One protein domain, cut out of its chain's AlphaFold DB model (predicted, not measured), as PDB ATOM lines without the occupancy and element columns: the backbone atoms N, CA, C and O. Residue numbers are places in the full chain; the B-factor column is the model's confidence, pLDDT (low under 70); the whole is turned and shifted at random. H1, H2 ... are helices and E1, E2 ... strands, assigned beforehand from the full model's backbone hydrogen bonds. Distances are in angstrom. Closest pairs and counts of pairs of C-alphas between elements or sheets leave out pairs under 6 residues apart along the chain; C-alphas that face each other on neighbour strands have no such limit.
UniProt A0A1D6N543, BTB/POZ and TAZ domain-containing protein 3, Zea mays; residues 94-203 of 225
ATOM      1  N   GLY A  94      66.922  40.187-112.933       88.62
ATOM      2  CA  GLY A  94      65.959  39.208-113.454       88.62
ATOM      3  C   GLY A  94      65.846  37.919-112.624       88.62
ATOM      4  O   GLY A  94      64.795  37.279-112.608       88.62
ATOM      5  N   VAL A  95      66.896  37.541-111.883       88.38
ATOM      6  CA  VAL A  95      66.837  36.405-110.947       88.38
ATOM      7  C   VAL A  95      66.066  36.792-109.684       88.38
ATOM      8  O   VAL A  95      65.270  35.997-109.191       88.38
ATOM      9  N   LEU A  96      66.255  38.018-109.183       83.88
ATOM     10  CA  LEU A  96      65.484  38.541-108.050       83.88
ATOM     11  C   LEU A  96      63.995  38.638-108.399       83.88
ATOM     12  O   LEU A  96      63.167  38.215-107.597       83.88
ATOM     13  N   ASP A  97      63.668  39.108-109.604       86.69
ATOM     14  CA  ASP A  97      62.291  39.180-110.099       86.69
ATOM     15  C   ASP A  97      61.654  37.792-110.196       86.69
ATOM     16  O   ASP A  97      60.491  37.609-109.841       86.69
ATOM     17  N   SER A  98      62.428  36.791-110.624       90.56
ATOM     18  CA  SER A  98      61.967  35.400-110.675       90.56
ATOM     19  C   SER A  98      61.654  34.856-109.275       90.56
ATOM     20  O   SER A  98      60.643  34.183-109.089       90.56
ATOM     21  N   TRP A  99      62.474  35.174-108.267       90.31
ATOM     22  CA  TRP A  99      62.204  34.792-106.875       90.31
ATOM     23  C   TRP A  99      61.012  35.537-106.271       90.31
ATOM     24  O   TRP A  99      60.237  34.939-105.526       90.31
ATOM     25  N   ASP A 100      60.846  36.821-106.594       86.62
ATOM     26  CA  ASP A 100      59.693  37.603-106.149       86.62
ATOM     27  C   ASP A 100      58.394  37.066-106.777       86.62
ATOM     28  O   ASP A 100      57.402  36.912-106.063       86.62
ATOM     29  N   ARG A 101      58.407  36.695-108.065       89.56
ATOM     30  CA  ARG A 101      57.277  36.009-108.722       89.56
ATOM     31  C   ARG A 101      56.979  34.658-108.085       89.56
ATOM     32  O   ARG A 101      55.835  34.419-107.722       89.56
ATOM     33  N   LEU A 102      58.000  33.828-107.854       92.38
ATOM     34  CA  LEU A 102      57.842  32.525-107.197       92.38
ATOM     35  C   LEU A 102      57.138  32.651-105.837       92.38
ATOM     36  O   LEU A 102      56.276  31.841-105.499       92.38
ATOM     37  N   PHE A 103      57.488  33.678-105.057       92.12
ATOM     38  CA  PHE A 103      56.823  33.954-103.788       92.12
ATOM     39  C   PHE A 103      55.381  34.451-103.965       92.12
ATOM     40  O   PHE A 103      54.492  33.986-103.258       92.12
ATOM     41  N   LEU A 104      55.148  35.403-104.874       90.38
ATOM     42  CA  LEU A 104      53.831  36.017-105.074       90.38
ATOM     43  C   LEU A 104      52.806  35.036-105.650       90.38
ATOM     44  O   LEU A 104      51.657  35.031-105.217       90.38
ATOM     45  N   GLU A 105      53.224  34.217-106.610       92.19
ATOM     46  CA  GLU A 105      52.372  33.234-107.278       92.19
ATOM     47  C   GLU A 105      52.187  31.973-106.426       92.19
ATOM     48  O   GLU A 105      51.189  31.270-106.566       92.19
ATOM     49  N   GLY A 106      53.142  31.665-105.537       90.25
ATOM     50  CA  GLY A 106      53.097  30.465-104.698       90.25
ATOM     51  C   GLY A 106      53.114  29.159-105.502       90.25
ATOM     52  O   GLY A 106      52.686  28.119-104.988       90.25
ATOM     53  N   TYR A 107      53.576  29.214-106.755       92.69
ATOM     54  CA  TYR A 107      53.612  28.082-107.675       92.69
ATOM     55  C   TYR A 107      54.430  26.932-107.086       92.69
ATOM     56  O   TYR A 107      55.587  27.128-106.734       92.69
ATOM     57  N   GLN A 108      53.828  25.742-106.984       93.06
ATOM     58  CA  GLN A 108      54.431  24.547-106.366       93.06
ATOM     59  C   GLN A 108      54.904  24.735-104.915       93.06
ATOM     60  O   GLN A 108      55.776  24.007-104.434       93.06
ATOM     61  N   SER A 109      54.290  25.668-104.187       95.94
ATOM     62  CA  SER A 109      54.477  25.751-102.742       95.94
ATOM     63  C   SER A 109      54.146  24.416-102.066       95.94
ATOM     64  O   SER A 109      53.180  23.740-102.409       95.94
ATOM     65  N   ASP A 110      54.964  24.035-101.089       96.56
ATOM     66  CA  ASP A 110      54.842  22.794-100.311       96.56
ATOM     67  C   ASP A 110      54.714  23.073 -98.801       96.56
ATOM     68  O   ASP A 110      54.692  22.164 -97.963       96.56
ATOM     69  N   LEU A 111      54.650  24.355 -98.441       96.38
ATOM     70  CA  LEU A 111      54.608  24.852 -97.080       96.38
ATOM     71  C   LEU A 111      53.513  25.903 -96.932       96.38
ATOM     72  O   LEU A 111      53.431  26.856 -97.703       96.38
ATOM     73  N   ARG A 112      52.729  25.766 -95.866       95.88
ATOM     74  CA  ARG A 112      51.747  26.747 -95.416       95.88
ATOM     75  C   ARG A 112      52.178  27.340 -94.076       95.88
ATOM     76  O   ARG A 112      52.394  26.616 -93.099       95.88
ATOM     77  N   VAL A 113      52.320  28.663 -94.027       94.50
ATOM     78  CA  VAL A 113      52.641  29.405 -92.801       94.50
ATOM     79  C   VAL A 113      51.385  30.090 -92.286       94.50
ATOM     80  O   VAL A 113      50.891  31.030 -92.902       94.50
ATOM     81  N   SER A 114      50.893  29.629 -91.141       93.62
ATOM     82  CA  SER A 114      49.736  30.213 -90.459       93.62
ATOM     83  C   SER A 114      50.160  31.325 -89.498       93.62
ATOM     84  O   SER A 114      51.156  31.190 -88.779       93.62
ATOM     85  N   THR A 115      49.404  32.421 -89.473       90.25
ATOM     86  CA  THR A 115      49.614  33.550 -88.552       90.25
ATOM     87  C   THR A 115      48.484  33.645 -87.528       90.25
ATOM     88  O   THR A 115      47.416  33.054 -87.691       90.25
ATOM     89  N   ASP A 116      48.690  34.409 -86.450       84.44
ATOM     90  CA  ASP A 116      47.655  34.618 -85.423       84.44
ATOM     91  C   ASP A 116      46.385  35.291 -85.974       84.44
ATOM     92  O   ASP A 116      45.299  35.070 -85.449       84.44
ATOM     93  N   GLY A 117      46.507  36.070 -87.054       80.12
ATOM     94  CA  GLY A 117      45.377  36.717 -87.728       80.12
ATOM     95  C   GLY A 117      44.555  35.784 -88.622       80.12
ATOM     96  O   GLY A 117      43.744  36.274 -89.399       80.12
ATOM     97  N   GLY A 118      44.809  34.471 -88.587       83.56
ATOM     98  CA  GLY A 118      44.144  33.480 -89.439       83.56
ATOM     99  C   GLY A 118      44.575  33.519 -90.908       83.56
ATOM    100  O   GLY A 118      44.086  32.725 -91.705       83.56
ATOM    101  N   ALA A 119      45.496  34.416 -91.268       89.25
ATOM    102  CA  ALA A 119      46.048  34.477 -92.609       89.25
ATOM    103  C   ALA A 119      47.036  33.332 -92.830       89.25
ATOM    104  O   ALA A 119      47.724  32.877 -91.908       89.25
ATOM    105  N   GLU A 120      47.140  32.918 -94.084       93.25
ATOM    106  CA  GLU A 120      48.024  31.844 -94.486       93.25
ATOM    107  C   GLU A 120      48.888  32.263 -95.665       93.25
ATOM    108  O   GLU A 120      48.432  32.937 -96.591       93.25
ATOM    109  N   ILE A 121      50.166  31.913 -95.585       94.44
ATOM    110  CA  ILE A 121      51.173  32.291 -96.567       94.44
ATOM    111  C   ILE A 121      51.746  31.006 -97.153       94.44
ATOM    112  O   ILE A 121      52.423  30.246 -96.454       94.44
ATOM    113  N   SER A 122      51.468  30.777 -98.434       95.62
ATOM    114  CA  SER A 122      52.072  29.703 -99.220       95.62
ATOM    115  C   SER A 122      53.554  29.990 -99.454       95.62
ATOM    116  O   SER A 122      53.946  31.123 -99.731       95.62
ATOM    117  N   SER A 123      54.403  28.979 -99.287       95.62
ATOM    118  CA  SER A 123      55.854  29.121 -99.383       95.62
ATOM    119  C   SER A 123      56.538  27.788 -99.707       95.62
ATOM    120  O   SER A 123      55.888  26.755 -99.851       95.62
ATOM    121  N   HIS A 124      57.865  27.822 -99.788       96.69
ATOM    122  CA  HIS A 124      58.717  26.691-100.116       96.69
ATOM    123  C   HIS A 124      59.598  26.343 -98.919       96.69
ATOM    124  O   HIS A 124      60.400  27.155 -98.440       96.69
ATOM    125  N   SER A 125      59.457  25.117 -98.431       96.12
ATOM    126  CA  SER A 125      60.204  24.597 -97.286       96.12
ATOM    127  C   SER A 125      61.719  24.630 -97.504       96.12
ATOM    128  O   SER A 125      62.461  24.967 -96.582       96.12
ATOM    129  N   CYS A 126      62.183  24.358 -98.728       95.38
ATOM    130  CA  CYS A 126      63.599  24.369 -99.087       95.38
ATOM    131  C   CYS A 126      64.216  25.766 -98.931       95.38
ATOM    132  O   CYS A 126      65.290  25.905 -98.347       95.38
ATOM    133  N   VAL A 127      63.509  26.813 -99.368       94.31
ATOM    134  CA  VAL A 127      63.966  28.204 -99.252       94.31
ATOM    135  C   VAL A 127      64.074  28.596 -97.781       94.31
ATOM    136  O   VAL A 127      65.120  29.065 -97.329       94.31
ATOM    137  N   LEU A 128      63.011  28.366 -97.008       92.38
ATOM    138  CA  LEU A 128      62.953  28.779 -95.605       92.38
ATOM    139  C   LEU A 128      63.937  27.991 -94.734       92.38
ATOM    140  O   LEU A 128      64.623  28.590 -93.903       92.38
ATOM    141  N   GLY A 129      64.051  26.679 -94.953       93.12
ATOM    142  CA  GLY A 129      64.959  25.808 -94.208       93.12
ATOM    143  C   GLY A 129      66.439  26.097 -94.473       93.12
ATOM    144  O   GLY A 129      67.252  26.023 -93.553       93.12
ATOM    145  N   VAL A 130      66.806  26.489 -95.699       90.69
ATOM    146  CA  VAL A 130      68.185  26.905 -96.018       90.69
ATOM    147  C   VAL A 130      68.513  28.267 -95.405       90.69
ATOM    148  O   VAL A 130      69.633  28.493 -94.949       90.69
ATOM    149  N   LYS A 131      67.546  29.188 -95.378       87.25
ATOM    150  CA  LYS A 131      67.770  30.577 -94.949       87.25
ATOM    151  C   LYS A 131      67.651  30.786 -93.439       87.25
ATOM    152  O   LYS A 131      68.139  31.795 -92.937       87.25
ATOM    153  N   SER A 132      67.009  29.873 -92.712       84.62
ATOM    154  CA  SER A 132      66.785  30.006 -91.273       84.62
ATOM    155  C   SER A 132      66.857  28.651 -90.563       84.62
ATOM    156  O   SER A 132      65.957  27.825 -90.727       84.62
ATOM    157  N   PRO A 133      67.864  28.440 -89.693       82.44
ATOM    158  CA  PRO A 133      67.950  27.241 -88.861       82.44
ATOM    159  C   PRO A 133      66.722  27.027 -87.966       82.44
ATOM    160  O   PRO A 133      66.344  25.891 -87.705       82.44
ATOM    161  N   VAL A 134      66.064  28.106 -87.525       84.88
ATOM    162  CA  VAL A 134      64.857  27.991 -86.694       84.88
ATOM    163  C   VAL A 134      63.664  27.512 -87.518       84.88
ATOM    164  O   VAL A 134      62.932  26.632 -87.080       84.88
ATOM    165  N   LEU A 135      63.485  28.048 -88.733       87.88
ATOM    166  CA  LEU A 135      62.440  27.557 -89.635       87.88
ATOM    167  C   LEU A 135      62.716  26.117 -90.058       87.88
ATOM    168  O   LEU A 135      61.781  25.335 -90.146       87.88
ATOM    169  N   ARG A 136      63.984  25.748 -90.262       88.44
ATOM    170  CA  ARG A 136      64.373  24.363 -90.530       88.44
ATOM    171  C   ARG A 136      63.935  23.419 -89.412       88.44
ATOM    172  O   ARG A 136      63.249  22.450 -89.707       88.44
ATOM    173  N   ALA A 137      64.256  23.736 -88.158       86.69
ATOM    174  CA  ALA A 137      63.836  22.925 -87.014       86.69
ATOM    175  C   ALA A 137      62.303  22.799 -86.946       86.69
ATOM    176  O   ALA A 137      61.766  21.703 -86.819       86.69
ATOM    177  N   MET A 138      61.571  23.900 -87.149       89.44
ATOM    178  CA  MET A 138      60.106  23.845 -87.205       89.44
ATOM    179  C   MET A 138      59.575  22.974 -88.347       89.44
ATOM    180  O   MET A 138      58.550  22.327 -88.173       89.44
ATOM    181  N   LEU A 139      60.224  22.986 -89.515       92.38
ATOM    182  CA  LEU A 139      59.831  22.183 -90.675       92.38
ATOM    183  C   LEU A 139      60.094  20.693 -90.466       92.38
ATOM    184  O   LEU A 139      59.316  19.879 -90.955       92.38
ATOM    185  N   GLU A 140      61.166  20.347 -89.751       92.25
ATOM    186  CA  GLU A 140      61.486  18.969 -89.367       92.25
ATOM    187  C   GLU A 140      60.425  18.401 -88.409       92.25
ATOM    188  O   GLU A 140      60.078  17.223 -88.493       92.25
ATOM    189  N   GLU A 141      59.837  19.248 -87.563       89.88
ATOM    190  CA  GLU A 141      58.756  18.872 -86.645       89.88
ATOM    191  C   GLU A 141      57.342  19.072 -87.224       89.88
ATOM    192  O   GLU A 141      56.341  18.644 -86.633       89.88
ATOM    193  N   ALA A 142      57.229  19.737 -88.375       90.38
ATOM    194  CA  ALA A 142      55.953  20.058 -88.995       90.38
ATOM    195  C   ALA A 142      55.275  18.796 -89.528       90.38
ATOM    196  O   ALA A 142      55.825  18.046 -90.335       90.38
ATOM    197  N   ARG A 143      54.016  18.598 -89.134       86.19
ATOM    198  CA  ARG A 143      53.189  17.538 -89.714       86.19
ATOM    199  C   ARG A 143      52.757  17.926 -91.123       86.19
ATOM    200  O   ARG A 143      52.447  19.090 -91.388       86.19
ATOM    201  N   LEU A 144      52.686  16.923 -91.992       92.38
ATOM    202  CA  LEU A 144      52.036  17.053 -93.287       92.38
ATOM    203  C   LEU A 144      50.516  17.087 -93.097       92.38
ATOM    204  O   LEU A 144      49.948  16.245 -92.401       92.38
ATOM    205  N   ARG A 145      49.868  18.063 -93.725       90.88
ATOM    206  CA  ARG A 145      48.417  18.206 -93.811       90.88
ATOM    207  C   ARG A 145      48.064  18.522 -95.257       90.88
ATOM    208  O   ARG A 145      48.581  19.482 -95.815       90.88
ATOM    209  N   ASP A 146      47.226  17.685 -95.859       90.38
ATOM    210  CA  ASP A 146      46.779  17.831 -97.252       90.38
ATOM    211  C   ASP A 146      47.939  17.955 -98.260       90.38
ATOM    212  O   ASP A 146      47.852  18.677 -99.245       90.38
ATOM    213  N   GLY A 147      49.061  17.278 -97.988       89.56
ATOM    214  CA  GLY A 147      50.275  17.348 -98.811       89.56
ATOM    215  C   GLY A 147      51.209  18.526 -98.502       89.56
ATOM    216  O   GLY A 147      52.307  18.570 -99.044       89.56
ATOM    217  N   PHE A 148      50.838  19.429 -97.592       94.56
ATOM    218  CA  PHE A 148      51.648  20.585 -97.200       94.56
ATOM    219  C   PHE A 148      52.261  20.403 -95.819       94.56
ATOM    220  O   PHE A 148      51.613  19.915 -94.893       94.56
ATOM    221  N   ARG A 149      53.493  20.878 -95.627       95.19
ATOM    222  CA  ARG A 149      54.001  21.137 -94.274       95.19
ATOM    223  C   ARG A 149      53.305  22.369 -93.715       95.19
ATOM    224  O   ARG A 149      53.163  23.367 -94.417       95.19
ATOM    225  N   CYS A 150      52.910  22.326 -92.448       93.56
ATOM    226  CA  CYS A 150      52.275  23.463 -91.786       93.56
ATOM    227  C   CYS A 150      53.105  23.930 -90.593       93.56
ATOM    228  O   CYS A 150      53.362  23.157 -89.671       93.56
ATOM    229  N   ILE A 151      53.465  25.214 -90.585       92.75
ATOM    230  CA  ILE A 151      54.099  25.868 -89.435       92.75
ATOM    231  C   ILE A 151      53.277  27.080 -88.998       92.75
ATOM    232  O   ILE A 151      52.507  27.647 -89.778       92.75
ATOM    233  N   ARG A 152      53.432  27.484 -87.736       90.69
ATOM    234  CA  ARG A 152      52.723  28.631 -87.164       90.69
ATOM    235  C   ARG A 152      53.708  29.676 -86.665       90.69
ATOM    236  O   ARG A 152      54.625  29.360 -85.911       90.69
ATOM    237  N   VAL A 153      53.499  30.921 -87.079       87.50
ATOM    238  CA  VAL A 153      54.264  32.084 -86.619       87.50
ATOM    239  C   VAL A 153      53.325  32.975 -85.822       87.50
ATOM    240  O   VAL A 153      52.286  33.398 -86.323       87.50
ATOM    241  N   SER A 154      53.690  33.241 -84.571       84.75
ATOM    242  CA  SER A 154      52.849  33.987 -83.631       84.75
ATOM    243  C   SER A 154      53.574  35.202 -83.059       84.75
ATOM    244  O   SER A 154      54.804  35.304 -83.105       84.75
ATOM    245  N   GLY A 155      52.808  36.149 -82.520       80.44
ATOM    246  CA  GLY A 155      53.323  37.395 -81.953       80.44
ATOM    247  C   GLY A 155      53.642  38.480 -82.982       80.44
ATOM    248  O   GLY A 155      54.206  39.505 -82.605       80.44
ATOM    249  N   ALA A 156      53.264  38.282 -84.251       79.56
ATOM    250  CA  ALA A 156      53.453  39.261 -85.310       79.56
ATOM    251  C   ALA A 156      52.220  39.434 -86.209       79.56
ATOM    252  O   ALA A 156      51.545  38.444 -86.502       79.56
ATOM    253  N   PRO A 157      51.942  40.664 -86.694       84.88
ATOM    254  CA  PRO A 157      50.932  40.890 -87.721       84.88
ATOM    255  C   PRO A 157      51.232  40.074 -88.978       84.88
ATOM    256  O   PRO A 157      52.392  39.949 -89.379       84.88
ATOM    257  N   SER A 158      50.183  39.573 -89.633       87.25
ATOM    258  CA  SER A 158      50.306  38.733 -90.830       87.25
ATOM    259  C   SER A 158      51.158  39.370 -91.925       87.25
ATOM    260  O   SER A 158      51.957  38.684 -92.558       87.25
ATOM    261  N   GLU A 159      51.038  40.688 -92.102       86.00
ATOM    262  CA  GLU A 159      51.814  41.416 -93.103       86.00
ATOM    263  C   GLU A 159      53.307  41.419 -92.767       86.00
ATOM    264  O   GLU A 159      54.130  41.112 -93.621       86.00
ATOM    265  N   ALA A 160      53.678  41.633 -91.503       83.12
ATOM    266  CA  ALA A 160      55.076  41.580 -91.088       83.12
ATOM    267  C   ALA A 160      55.684  40.178 -91.273       83.12
ATOM    268  O   ALA A 160      56.840  40.055 -91.680       83.12
ATOM    269  N   VAL A 161      54.901  39.118 -91.042       86.69
ATOM    270  CA  VAL A 161      55.323  37.739 -91.344       86.69
ATOM    271  C   VAL A 161      55.515  37.548 -92.851       86.69
ATOM    272  O   VAL A 161      56.523  36.982 -93.266       86.69
ATOM    273  N   ARG A 162      54.601  38.061 -93.681       89.50
ATOM    274  CA  ARG A 162      54.705  38.022 -95.148       89.50
ATOM    275  C   ARG A 162      55.960  38.735 -95.650       89.50
ATOM    276  O   ARG A 162      56.681  38.176 -96.473       89.50
ATOM    277  N   VAL A 163      56.263  39.920 -95.116       86.00
ATOM    278  CA  VAL A 163      57.500  40.662 -95.413       86.00
ATOM    279  C   VAL A 163      58.732  39.861 -95.024       86.00
ATOM    280  O   VAL A 163      59.664  39.743 -95.816       86.00
ATOM    281  N   PHE A 164      58.733  39.301 -93.813       87.19
ATOM    282  CA  PHE A 164      59.838  38.486 -93.333       87.19
ATOM    283  C   PHE A 164      60.078  37.283 -94.247       87.19
ATOM    284  O   PHE A 164      61.214  37.039 -94.643       87.19
ATOM    285  N   ILE A 165      59.022  36.573 -94.648       91.44
ATOM    286  CA  ILE A 165      59.140  35.446 -95.574       91.44
ATOM    287  C   ILE A 165      59.673  35.925 -96.926       91.44
ATOM    288  O   ILE A 165      60.640  35.342 -97.408       91.44
ATOM    289  N   ARG A 166      59.143  37.011 -97.505       90.81
ATOM    290  CA  ARG A 166      59.653  37.564 -98.772       90.81
ATOM    291  C   ARG A 166      61.135  37.935 -98.694       90.81
ATOM    292  O   ARG A 166      61.896  37.641 -99.614       90.81
ATOM    293  N   PHE A 167      61.571  38.497 -97.570       85.31
ATOM    294  CA  PHE A 167      62.983  38.772 -97.323       85.31
ATOM    295  C   PHE A 167      63.845  37.496 -97.371       85.31
ATOM    296  O   PHE A 167      64.980  37.542 -97.842       85.31
ATOM    297  N   LEU A 168      63.334  36.335 -96.957       88.62
ATOM    298  CA  LEU A 168      64.089  35.081 -97.069       88.62
ATOM    299  C   LEU A 168      64.288  34.637 -98.528       88.62
ATOM    300  O   LEU A 168      65.335  34.058 -98.827       88.62
ATOM    301  N   TYR A 169      63.354  34.955 -99.434       90.31
ATOM    302  CA  TYR A 169      63.485  34.662-100.869       90.31
ATOM    303  C   TYR A 169      64.562  35.529-101.516       90.31
ATOM    304  O   TYR A 169      65.574  35.014-101.986       90.31
ATOM    305  N   SER A 170      64.364  36.849-101.515       83.31
ATOM    306  CA  SER A 170      65.177  37.765-102.322       83.31
ATOM    307  C   SER A 170      66.166  38.608-101.519       83.31
ATOM    308  O   SER A 170      67.011  39.285-102.100       83.31
ATOM    309  N   SER A 171      66.113  38.561-100.181       76.25
ATOM    310  CA  SER A 171      66.887  39.442 -99.286       76.25
ATOM    311  C   SER A 171      66.668  40.931 -99.575       76.25
ATOM    312  O   SER A 171      67.511  41.768 -99.249       76.25
ATOM    313  N   ARG A 172      65.513  41.263-100.167       68.56
ATOM    314  CA  ARG A 172      65.069  42.626-100.448       68.56
ATOM    315  C   ARG A 172      63.983  43.044 -99.471       68.56
ATOM    316  O   ARG A 172      63.158  42.243 -99.036       68.56
ATOM    317  N   TYR A 173      63.971  44.335 -99.183       62.25
ATOM    318  CA  TYR A 173      62.850  45.037 -98.581       62.25
ATOM    319  C   TYR A 173      62.382  46.093 -99.588       62.25
ATOM    320  O   TYR A 173      63.194  46.830-100.145       62.25
ATOM    321  N   GLY A 174      61.086  46.144 -99.886       53.56
ATOM    322  CA  GLY A 174      60.527  47.208-100.720       53.56
ATOM    323  C   GLY A 174      60.331  48.484 -99.904       53.56
ATOM    324  O   GLY A 174      59.874  48.412 -98.763       53.56
ATOM    325  N   CYS A 175      60.618  49.648-100.495       43.94
ATOM    326  CA  CYS A 175      60.449  50.963 -99.860       43.94
ATOM    327  C   CYS A 175      59.009  51.178 -99.363       43.94
ATOM    328  O   CYS A 175      58.801  51.654 -98.258       43.94
ATOM    329  N   TYR A 176      58.016  50.740-100.139       45.44
ATOM    330  CA  TYR A 176      56.586  50.857 -99.820       45.44
ATOM    331  C   TYR A 176      56.137  49.961 -98.651       45.44
ATOM    332  O   TYR A 176      55.150  50.249 -97.983       45.44
ATOM    333  N   LEU A 177      56.893  48.896 -98.369       47.62
ATOM    334  CA  LEU A 177      56.624  47.929 -97.300       47.62
ATOM    335  C   LEU A 177      57.160  48.417 -95.943       47.62
ATOM    336  O   LEU A 177      56.559  48.152 -94.907       47.62
ATOM    337  N   LEU A 178      58.267  49.168 -95.959       45.62
ATOM    338  CA  LEU A 178      58.820  49.864 -94.789       45.62
ATOM    339  C   LEU A 178      57.969  51.058 -94.341       45.62
ATOM    340  O   LEU A 178      58.054  51.454 -93.187       45.62
ATOM    341  N   ILE A 179      57.169  51.636 -95.242       41.22
ATOM    342  CA  ILE A 179      56.309  52.790 -94.929       41.22
ATOM    343  C   ILE A 179      54.996  52.335 -94.266       41.22
ATOM    344  O   ILE A 179      54.460  53.049 -93.429       41.22
ATOM    345  N   HIS A 180      54.497  51.134 -94.585       39.97
ATOM    346  CA  HIS A 180      53.295  50.561 -93.957       39.97
ATOM    347  C   HIS A 180      53.567  49.840 -92.628       39.97
ATOM    348  O   HIS A 180      52.644  49.622 -91.844       39.97
ATOM    349  N   ILE A 181      54.816  49.439 -92.391       50.12
ATOM    350  CA  ILE A 181      55.262  48.765 -91.174       50.12
ATOM    351  C   ILE A 181      56.278  49.698 -90.529       50.12
ATOM    352  O   ILE A 181      57.456  49.613 -90.854       50.12
ATOM    353  N   ASP A 182      55.800  50.626 -89.701       39.47
ATOM    354  CA  ASP A 182      56.566  51.709 -89.071       39.47
ATOM    355  C   ASP A 182      58.054  51.403 -88.808       39.47
ATOM    356  O   ASP A 182      58.421  50.302 -88.384       39.47
ATOM    357  N   SER A 183      58.889  52.443 -88.954       40.97
ATOM    358  CA  SER A 183      60.364  52.546 -88.824       40.97
ATOM    359  C   SER A 183      61.017  51.994 -87.532       40.97
ATOM    360  O   SER A 183      62.184  52.259 -87.239       40.97
ATOM    361  N   SER A 184      60.284  51.209 -86.754       45.12
ATOM    362  CA  SER A 184      60.619  50.638 -85.453       45.12
ATOM    363  C   SER A 184      60.892  49.126 -85.501       45.12
ATOM    364  O   SER A 184      61.067  48.502 -84.460       45.12
ATOM    365  N   LEU A 185      60.905  48.492 -86.678       43.84
ATOM    366  CA  LEU A 185      60.891  47.030 -86.792       43.84
ATOM    367  C   LEU A 185      62.286  46.379 -86.701       43.84
ATOM    368  O   LEU A 185      62.858  45.948 -87.702       43.84
ATOM    369  N   LEU A 186      62.840  46.229 -85.494       44.94
ATOM    370  CA  LEU A 186      63.909  45.245 -85.278       44.94
ATOM    371  C   LEU A 186      63.273  43.860 -85.094       44.94
ATOM    372  O   LEU A 186      62.724  43.569 -84.031       44.94
ATOM    373  N   ILE A 187      63.339  43.008 -86.121       50.22
ATOM    374  CA  ILE A 187      62.888  41.608 -86.057       50.22
ATOM    375  C   ILE A 187      63.871  40.834 -85.168       50.22
ATOM    376  O   ILE A 187      64.925  40.391 -85.626       50.22
ATOM    377  N   ARG A 188      63.553  40.676 -83.877       44.62
ATOM    378  CA  ARG A 188      64.245  39.715 -83.010       44.62
ATOM    379  C   ARG A 188      63.500  38.390 -83.070       44.62
ATOM    380  O   ARG A 188      62.355  38.295 -82.630       44.62
ATOM    381  N   ILE A 189      64.164  37.389 -83.630       44.69
ATOM    382  CA  ILE A 189      63.690  36.010 -83.668       44.69
ATOM    383  C   ILE A 189      64.058  35.365 -82.329       44.69
ATOM    384  O   ILE A 189      65.242  35.198 -82.044       44.69
ATOM    385  N   ASP A 190      63.061  35.047 -81.503       41.72
ATOM    386  CA  ASP A 190      63.249  34.293 -80.260       41.72
ATOM    387  C   ASP A 190      62.709  32.873 -80.478       41.72
ATOM    388  O   ASP A 190      61.513  32.669 -80.713       41.72
ATOM    389  N   SER A 191      63.608  31.890 -80.503       41.81
ATOM    390  CA  SER A 191      63.263  30.477 -80.647       41.81
ATOM    391  C   SER A 191      63.022  29.879 -79.262       41.81
ATOM    392  O   SER A 191      63.970  29.534 -78.558       41.81
ATOM    393  N   SER A 192      61.755  29.746 -78.864       44.91
ATOM    394  CA  SER A 192      61.379  28.976 -77.675       44.91
ATOM    395  C   SER A 192      61.264  27.498 -78.047       44.91
ATOM    396  O   SER A 192      60.405  27.139 -78.845       44.91
ATOM    397  N   LEU A 193      62.083  26.630 -77.444       40.19
ATOM    398  CA  LEU A 193      62.035  25.174 -77.663       40.19
ATOM    399  C   LEU A 193      60.754  24.502 -77.118       40.19
ATOM    400  O   LEU A 193      60.564  23.306 -77.293       40.19
ATOM    401  N   SER A 194      59.876  25.237 -76.427       44.19
ATOM    402  CA  SER A 194      58.716  24.653 -75.734       44.19
ATOM    403  C   SER A 194      57.467  24.488 -76.615       44.19
ATOM    404  O   SER A 194      56.467  23.920 -76.177       44.19
ATOM    405  N   SER A 195      57.463  25.031 -77.827       42.66
ATOM    406  CA  SER A 195      56.389  24.898 -78.814       42.66
ATOM    407  C   SER A 195      56.986  25.295 -80.146       42.66
ATOM    408  O   SER A 195      57.643  26.326 -80.181       42.66
ATOM    409  N   ASN A 196      56.740  24.541 -81.213       48.19
ATOM    410  CA  ASN A 196      57.234  24.768 -82.583       48.19
ATOM    411  C   ASN A 196      56.711  26.072 -83.189       48.19
ATOM    412  O   ASN A 196      55.938  26.085 -84.143       48.19
ATOM    413  N   SER A 197      57.072  27.178 -82.562       41.66
ATOM    414  CA  SER A 197      56.462  28.481 -82.669       41.66
ATOM    415  C   SER A 197      57.592  29.488 -82.669       41.66
ATOM    416  O   SER A 197      58.295  29.701 -81.679       41.66
ATOM    417  N   LEU A 198      57.762  30.106 -83.826       49.31
ATOM    418  CA  LEU A 198      58.609  31.266 -83.973       49.31
ATOM    419  C   LEU A 198      57.889  32.460 -83.377       49.31
ATOM    420  O   LEU A 198      56.819  32.846 -83.857       49.31
ATOM    421  N   LYS A 199      58.494  33.049 -82.344       51.16
ATOM    422  CA  LYS A 199      58.028  34.309 -81.784       51.16
ATOM    423  C   LYS A 199      58.856  35.433 -82.383       51.16
ATOM    424  O   LYS A 199      60.032  35.606 -82.063       51.16
ATOM    425  N   ILE A 200      58.232  36.184 -83.280       54.34
ATOM    426  CA  ILE A 200      58.830  37.400 -83.819       54.34
ATOM    427  C   ILE A 200      58.507  38.519 -82.835       54.34
ATOM    428  O   ILE A 200      57.345  38.862 -82.639       54.34
ATOM    429  N   ARG A 201      59.532  39.065 -82.178       51.59
ATOM    430  CA  ARG A 201      59.369  40.196 -81.265       51.59
ATOM    431  C   ARG A 201      59.839  41.465 -81.953       51.59
ATOM    432  O   ARG A 201      61.015  41.586 -82.293       51.59
ATOM    433  N   PHE A 202      58.924  42.410 -82.101       50.38
ATOM    434  CA  PHE A 202      59.237  43.756 -82.561       50.38
ATOM    435  C   PHE A 202      59.640  44.612 -81.365       50.38
ATOM    436  O   PHE A 202      58.943  44.630 -80.351       50.38
ATOM    437  N   GLN A 203      60.795  45.269 -81.455       41.69
ATOM    438  CA  GLN A 203      61.280  46.179 -80.419       41.69
ATOM    439  C   GLN A 203      61.193  47.616 -80.924       41.69
ATOM    440  O   GLN A 203      61.899  47.919 -81.885       41.69
TER     441      GLN A 203
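Overview. This is residues 94 to 203 of the 225 residues of the protein "BTB/POZ and TAZ domain-containing protein 3" of Zea mays (UniProt A0A1D6N543). A strongly twisted five-stranded sheet, curled like part of a barrel, has H3 and H4 packed on one face, with H4 nearest the middle of the domain. H2 joins these two helices, H1 packs on residues 166 to 170 of H4, and H5 lies farthest out, near H4. The printed part has 110 residues, with five named helices and five named strands in the order H1 E1 E2 H2 H3 E3 H4 H5 E4 E5. The sheet, E2 E1 E3 E5 E4, is mixed, and the class is mixed, helices and strands. The whole is compact, with a radius of gyration of the C-alphas of 13.5 A and a rounded outline of 36 by 34 by 24 A.

Along the chain. H1, residues 94 to 105, begins at C-alpha 94 (65.959, 39.208, -113.454) and is 16.1 A long. E1, residues 111 to 115, and E2, residues 120 to 123, form a hairpin. H2, residues 125 to 131, and H3, residues 133 to 141, form a helical hairpin. E3, residues 148 to 154, is 19.1 A long. H4, residues 158 to 170, is 18.8 A long and begins at (50.306, 38.733, -90.830). After H5, residues 175 to 180, the hairpin of E4, residues 186 to 192, 18.1 A, and E5, residues 197 to 203, 18.5 A, ends at (61.280, 46.179, -80.419).

Arrangement. E2 and E4 are edge strands. E2 and E1 are antiparallel, with N 113 and O 121 at 2.9 A. E1 and E3 are parallel, with N 112 and O 149 at 2.8 A. E3 and E5 are parallel, with N 154 and O 198 at 3.2 A. E5 and E4 are antiparallel, with N 201 and O 188 at 3.0 A. With H3 and H4 on one face, the sheet makes two layers, a sheet and its helices; H4, 2.7 A high, stands at the sheet's level. H1 and H2 only graze the sheet. The closest C-alphas of H3 and E3 are those of Met 138 and Ile 151, 6.7 A apart. H2 and H3 touch at Gly 129 and Arg 136, their closest C-alphas, 4.0 A apart, at a shallow tilt of 28 degrees, opposite ways. H2 touches residues 165 to 169 of H4 alone, about perpendicular at 75 degrees; the closest C-alphas, Lys 131 and Leu 168, are 6.2 A apart. H1 touches H4, closest at C-alphas 96 and 170, 5.8 A, opposite ways at a shallow tilt of 33 degrees, only just short of steep. H4 and H5 are close but not clearly touching, with C-alphas 163 and 177 the closest, 7.6 A apart. Every O i to N i+4 pair is within hydrogen-bond range in H1, H2, H3 and H4; in H5, 1 of 2.

Size, cuts and confidence. The two C-alphas farthest apart, those of Gly 94 and Ser 194, are 41.1 A apart. The printed part has no cut, and no link is long. The mean pLDDT of the printed part is 77.1, and residues 172 to 203 are under 70.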